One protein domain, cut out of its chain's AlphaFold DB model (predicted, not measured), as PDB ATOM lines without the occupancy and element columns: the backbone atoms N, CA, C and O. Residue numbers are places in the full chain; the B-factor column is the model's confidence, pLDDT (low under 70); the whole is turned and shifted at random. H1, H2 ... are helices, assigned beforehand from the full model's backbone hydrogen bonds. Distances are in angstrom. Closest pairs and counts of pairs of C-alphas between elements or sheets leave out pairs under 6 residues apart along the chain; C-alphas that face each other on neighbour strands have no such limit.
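AT A GLANCE: This is residues 7 to 53 of the 135 residues of an uncharacterized protein of Deltaproteobacteria bacterium (UniProt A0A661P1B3). One long helix, H2, makes most of the length of this domain, with the short helix H1 near its first half and the short helix H3 turned across its far end, so that H2 and H3 make a corner. From H1 the link of residues 13 to 22 folds back to the start of H2. The printed part has 47 residues with three named helices, in the order H1, H2, H3, and no named strand; the class is all helix. The whole is loose, with a radius of gyration of the C-alphas of 12.3 A, and elongated, spanning 34 by 19 by 13 A.

HOW THE PARTS SIT: H1, residues 7 to 12, is close to but not clearly touching H2, residues 23 to 41. Their closest C-alphas, those of Ala 10 and Ala 29, are 6.8 A apart. The two helices run the same way at a shallow tilt of 32 degrees. H2 only just touches H3, residues 46 to 52, with 3 pairs of C-alphas within 8 A and with its residues 38 to 41 alone. The closest C-alphas of H2 and H3 are those of Leu 41 and Asn 52, 7.0 A apart. Their lines are only just about perpendicular, at 72 degrees. H1 and H3 are apart. In H1 and H2 every O i to N i+4 pair is within hydrogen-bond range; in H3 2 of 3 are.

IN THESE COORDINATES: H1 begins at C-alpha 7, at (68.873, 136.299, 134.328), and is 8.6 A long from first to last C-alpha. H2 begins at C-alpha 23, at (62.727, 130.784, 124.840), and is 26.4 A long. H3 is 10.4 A long and ends at C-alpha 52, at (88.735, 122.740, 129.260).

THE WHOLE: The two C-alphas farthest apart, those of His 21 and Thr 44, are 35.1 A apart. The printed part has no cut. The link from H1 to H2 is short and that from H2 to H3 is tight. The mean pLDDT of the printed part is 77.4; residues 18 to 22, 47 to 48 and 50 to 53 are under 70.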
ATOM      1  N   VAL A   7      68.947 134.834 134.180       80.38
ATOM      2  CA  VAL A   7      68.873 136.299 134.328       80.38
ATOM      3  C   VAL A   7      69.996 136.837 135.216       80.38
ATOM      4  O   VAL A   7      70.750 137.700 134.788       80.38
ATOM      5  N   ALA A   8      70.165 136.279 136.418       80.81
ATOM      6  CA  ALA A   8      71.190 136.729 137.362       80.81
ATOM      7  C   ALA A   8      72.611 136.484 136.825       80.81
ATOM      8  O   ALA A   8      73.518 137.280 137.052       80.81
ATOM      9  N   LEU A   9      72.806 135.386 136.085       81.12
ATOM     10  CA  LEU A   9      74.071 135.101 135.411       81.12
ATOM     11  C   LEU A   9      74.332 136.076 134.253       81.12
ATOM     12  O   LEU A   9      75.454 136.552 134.098       81.12
ATOM     13  N   ALA A  10      73.310 136.381 133.452       82.19
ATOM     14  CA  ALA A  10      73.405 137.329 132.350       82.19
ATOM     15  C   ALA A  10      73.713 138.744 132.860       82.19
ATOM     16  O   ALA A  10      74.614 139.387 132.330       82.19
ATOM     17  N   GLU A  11      73.057 139.187 133.934       82.62
ATOM     18  CA  GLU A  11      73.345 140.457 134.616       82.62
ATOM     19  C   GLU A  11      74.791 140.517 135.120       82.62
ATOM     20  O   GLU A  11      75.522 141.449 134.778       82.62
ATOM     21  N   ALA A  12      75.238 139.497 135.864       82.94
ATOM     22  CA  ALA A  12      76.601 139.427 136.399       82.94
ATOM     23  C   ALA A  12      77.677 139.460 135.303       82.94
ATOM     24  O   ALA A  12      78.794 139.920 135.534       82.94
ATOM     25  N   LEU A  13      77.343 138.978 134.107       81.94
ATOM     26  CA  LEU A  13      78.231 138.958 132.952       81.94
ATOM     27  C   LEU A  13      77.953 140.100 131.967       81.94
ATOM     28  O   LEU A  13      78.587 140.147 130.917       81.94
ATOM     29  N   SER A  14      77.040 141.027 132.263       86.06
ATOM     30  CA  SER A  14      76.644 142.107 131.346       86.06
ATOM     31  C   SER A  14      76.249 141.592 129.948       86.06
ATOM     32  O   SER A  14      76.640 142.152 128.922       86.06
ATOM     33  N   ILE A  15      75.521 140.475 129.900       84.31
ATOM     34  CA  ILE A  15      74.925 139.910 128.688       84.31
ATOM     35  C   ILE A  15      73.512 140.495 128.546       84.31
ATOM     36  O   ILE A  15      72.723 140.374 129.484       84.31
ATOM     37  N   PRO A  16      73.159 141.105 127.398       81.19
ATOM     38  CA  PRO A  16      71.809 141.609 127.173       81.19
ATOM     39  C   PRO A  16      70.768 140.495 127.317       81.19
ATOM     40  O   PRO A  16      70.833 139.485 126.617       81.19
ATOM     41  N   TYR A  17      69.800 140.691 128.212       78.31
ATOM     42  CA  TYR A  17      68.710 139.748 128.455       78.31
ATOM     43  C   TYR A  17      67.362 140.490 128.405       78.31
ATOM     44  O   TYR A  17      66.904 141.023 129.420       78.31
ATOM     45  N   PRO A  18      66.736 140.613 127.220       67.94
ATOM     46  CA  PRO A  18      65.516 141.394 127.063       67.94
ATOM     47  C   PRO A  18      64.298 140.617 127.584       67.94
ATOM     48  O   PRO A  18      63.677 139.881 126.841       67.94
ATOM     49  N   ALA A  19      63.944 140.821 128.853       64.62
ATOM     50  CA  ALA A  19      62.771 140.285 129.560       64.62
ATOM     51  C   ALA A  19      62.662 138.737 129.681       64.62
ATOM     52  O   ALA A  19      62.754 137.998 128.695       64.62
ATOM     53  N   PRO A  20      62.393 138.219 130.897       60.22
ATOM     54  CA  PRO A  20      62.129 136.799 131.109       60.22
ATOM     55  C   PRO A  20      60.787 136.402 130.473       60.22
ATOM     56  O   PRO A  20      59.852 137.197 130.487       60.22
ATOM     57  N   HIS A  21      60.707 135.165 129.957       60.31
ATOM     58  CA  HIS A  21      59.523 134.474 129.387       60.31
ATOM     59  C   HIS A  21      59.447 134.281 127.862       60.31
ATOM     60  O   HIS A  21      58.393 133.888 127.360       60.31
ATOM     61  N   ARG A  22      60.547 134.425 127.112       65.69
ATOM     62  CA  ARG A  22      60.636 133.828 125.766       65.69
ATOM     63  C   ARG A  22      61.867 132.948 125.639       65.69
ATOM     64  O   ARG A  22      62.973 133.395 125.922       65.69
ATOM     65  N   ALA A  23      61.656 131.729 125.145       77.38
ATOM     66  CA  ALA A  23      62.727 130.784 124.840       77.38
ATOM     67  C   ALA A  23      63.799 131.406 123.927       77.38
ATOM     68  O   ALA A  23      64.984 131.139 124.096       77.38
ATOM     69  N   ASP A  24      63.402 132.304 123.022       80.38
ATOM     70  CA  ASP A  24      64.320 133.025 122.135       80.38
ATOM     71  C   ASP A  24      65.356 133.859 122.905       80.38
ATOM     72  O   ASP A  24      66.535 133.884 122.542       80.38
ATOM     73  N   ASN A  25      64.946 134.495 124.006       80.38
ATOM     74  CA  ASN A  25      65.831 135.321 124.829       80.38
ATOM     75  C   ASN A  25      66.810 134.457 125.629       80.38
ATOM     76  O   ASN A  25      67.987 134.799 125.739       80.38
ATOM     77  N   ASP A  26      66.351 133.303 126.124       81.75
ATOM     78  CA  ASP A  26      67.211 132.318 126.783       81.75
ATOM     79  C   ASP A  26      68.263 131.770 125.817       81.75
ATOM     80  O   ASP A  26      69.446 131.696 126.152       81.75
ATOM     81  N   VAL A  27      67.859 131.443 124.586       86.88
ATOM     82  CA  VAL A  27      68.774 130.970 123.539       86.88
ATOM     83  C   VAL A  27      69.796 132.046 123.184       86.88
ATOM     84  O   VAL A  27      70.986 131.740 123.084       86.88
ATOM     85  N   ALA A  28      69.374 133.302 123.021       85.38
ATOM     86  CA  ALA A  28      70.283 134.412 122.747       85.38
ATOM     87  C   ALA A  28      71.311 134.603 123.875       85.38
ATOM     88  O   ALA A  28      72.511 134.715 123.611       85.38
ATOM     89  N   ALA A  29      70.862 134.554 125.130       86.69
ATOM     90  CA  ALA A  29      71.726 134.698 126.294       86.69
ATOM     91  C   ALA A  29      72.718 133.536 126.439       86.69
ATOM     92  O   ALA A  29      73.905 133.766 126.673       86.69
ATOM     93  N   LEU A  30      72.270 132.293 126.236       88.44
ATOM     94  CA  LEU A  30      73.141 131.116 126.257       88.44
ATOM     95  C   LEU A  30      74.172 131.145 125.122       88.44
ATOM     96  O   LEU A  30      75.330 130.793 125.344       88.44
ATOM     97  N   ARG A  31      73.794 131.609 123.923       91.31
ATOM     98  CA  ARG A  31      74.734 131.798 122.805       91.31
ATOM     99  C   ARG A  31      75.784 132.858 123.121       91.31
ATOM    100  O   ARG A  31      76.966 132.618 122.888       91.31
ATOM    101  N   ALA A  32      75.378 133.996 123.683       89.44
ATOM    102  CA  ALA A  32      76.303 135.051 124.090       89.44
ATOM    103  C   ALA A  32      77.256 134.583 125.204       89.44
ATOM    104  O   ALA A  32      78.455 134.860 125.155       89.44
ATOM    105  N   LEU A  33      76.745 133.820 126.174       88.62
ATOM    106  CA  LEU A  33      77.555 133.191 127.214       88.62
ATOM    107  C   LEU A  33      78.585 132.230 126.609       88.62
ATOM    108  O   LEU A  33      79.770 132.324 126.918       88.62
ATOM    109  N   PHE A  34      78.152 131.339 125.719       87.75
ATOM    110  CA  PHE A  34      79.035 130.387 125.051       87.75
ATOM    111  C   PHE A  34      80.111 131.084 124.204       87.75
ATOM    112  O   PHE A  34      81.274 130.684 124.243       87.75
ATOM    113  N   ALA A  35      79.765 132.163 123.495       87.75
ATOM    114  CA  ALA A  35      80.721 132.975 122.738       87.75
ATOM    115  C   ALA A  35      81.798 133.601 123.644       87.75
ATOM    116  O   ALA A  35      82.980 133.594 123.315       87.75
ATOM    117  N   ARG A  36      81.419 134.088 124.830       85.50
ATOM    118  CA  ARG A  36      82.393 134.601 125.806       85.50
ATOM    119  C   ARG A  36      83.275 133.502 126.386       85.50
ATOM    120  O   ARG A  36      84.479 133.691 126.505       85.50
ATOM    121  N   LEU A  37      82.691 132.353 126.725       82.88
ATOM    122  CA  LEU A  37      83.449 131.210 127.236       82.88
ATOM    123  C   LEU A  37      84.454 130.703 126.199       82.88
ATOM    124  O   LEU A  37      85.602 130.454 126.539       82.88
ATOM    125  N   THR A  38      84.053 130.592 124.934       85.75
ATOM    126  CA  THR A  38      84.952 130.186 123.843       85.75
ATOM    127  C   THR A  38      86.062 131.205 123.599       85.75
ATOM    128  O   THR A  38      87.192 130.788 123.384       85.75
ATOM    129  N   ALA A  39      85.788 132.508 123.705       80.06
ATOM    130  CA  ALA A  39      86.822 133.539 123.592       80.06
ATOM    131  C   ALA A  39      87.872 133.457 124.713       80.06
ATOM    132  O   ALA A  39      89.049 133.643 124.449       80.06
ATOM    133  N   VAL A  40      87.464 133.155 125.949       77.81
ATOM    134  CA  VAL A  40      88.395 133.025 127.088       77.81
ATOM    135  C   VAL A  40      89.146 131.692 127.069       77.81
ATOM    136  O   VAL A  40      90.304 131.627 127.462       77.81
ATOM    137  N   LEU A  41      88.479 130.611 126.659       77.44
ATOM    138  CA  LEU A  41      89.058 129.264 126.656       77.44
ATOM    139  C   LEU A  41      89.915 128.966 125.421       77.44
ATOM    140  O   LEU A  41      90.543 127.909 125.399       77.44
ATOM    141  N   GLU A  42      89.863 129.828 124.402       80.12
ATOM    142  CA  GLU A  42      90.608 129.741 123.137       80.12
ATOM    143  C   GLU A  42      90.732 128.304 122.581       80.12
ATOM    144  O   GLU A  42      91.834 127.799 122.343       80.12
ATOM    145  N   PRO A  43      89.612 127.578 122.396       79.00
ATOM    146  CA  PRO A  43      89.669 126.197 121.946       79.00
ATOM    147  C   PRO A  43      90.124 126.139 120.486       79.00
ATOM    148  O   PRO A  43      89.513 126.737 119.602       79.00
ATOM    149  N   THR A  44      91.160 125.353 120.204       75.62
ATOM    150  CA  THR A  44      91.639 125.134 118.830       75.62
ATOM    151  C   THR A  44      90.726 124.174 118.065       75.62
ATOM    152  O   THR A  44      90.593 124.251 116.847       75.62
ATOM    153  N   THR A  45      90.057 123.269 118.784       77.00
ATOM    154  CA  THR A  45      89.054 122.348 118.251       77.00
ATOM    155  C   THR A  45      87.825 122.288 119.155       77.00
ATOM    156  O   THR A  45      87.902 122.492 120.366       77.00
ATOM    157  N   ALA A  46      86.673 121.889 118.606       77.06
ATOM    158  CA  ALA A  46      85.467 121.651 119.407       77.06
ATOM    159  C   ALA A  46      85.685 120.610 120.527       77.06
ATOM    160  O   ALA A  46      85.015 120.653 121.556       77.06
ATOM    161  N   ARG A  47      86.645 119.685 120.360       69.94
ATOM    162  CA  ARG A  47      87.024 118.696 121.379       69.94
ATOM    163  C   ARG A  47      87.734 119.333 122.579       69.94
ATOM    164  O   ARG A  47      87.656 118.778 123.671       69.94
ATOM    165  N   ASP A  48      88.381 120.481 122.417       63.78
ATOM    166  CA  ASP A  48      89.099 121.148 123.511       63.78
ATOM    167  C   ASP A  48      88.149 121.804 124.508       63.78
ATOM    168  O   ASP A  48      88.433 121.809 125.701       63.78
ATOM    169  N   LEU A  49      86.953 122.207 124.072       71.25
ATOM    170  CA  LEU A  49      85.892 122.647 124.980       71.25
ATOM    171  C   LEU A  49      85.523 121.577 126.014       71.25
ATOM    172  O   LEU A  49      85.276 121.899 127.171       71.25
ATOM    173  N   TRP A  50      85.571 120.300 125.628       63.47
ATOM    174  CA  TRP A  50      85.342 119.173 126.537       63.47
ATOM    175  C   TRP A  50      86.527 118.892 127.468       63.47
ATOM    176  O   TRP A  50      86.340 118.317 128.537       63.47
ATOM    177  N   LYS A  51      87.748 119.268 127.072       54.88
ATOM    178  CA  LYS A  51      88.951 119.138 127.911       54.88
ATOM    179  C   LYS A  51      89.071 120.295 128.910       54.88
ATOM    180  O   LYS A  51      89.506 120.072 130.039       54.88
ATOM    181  N   ASN A  52      88.665 121.496 128.493       52.59
ATOM    182  CA  ASN A  52      88.735 122.740 129.260       52.59
ATOM    183  C   ASN A  52      87.557 122.894 130.228       52.59
ATOM    184  O   ASN A  52      87.728 123.407 131.331       52.59
ATOM    185  N   ALA A  53      86.381 122.364 129.885       52.78
ATOM    186  CA  ALA A  53      85.313 122.102 130.842       52.78
ATOM    187  C   ALA A  53      85.687 120.875 131.681       52.78
ATOM    188  O   ALA A  53      85.041 119.845 131.565       52.78
TER     189      ALA A  53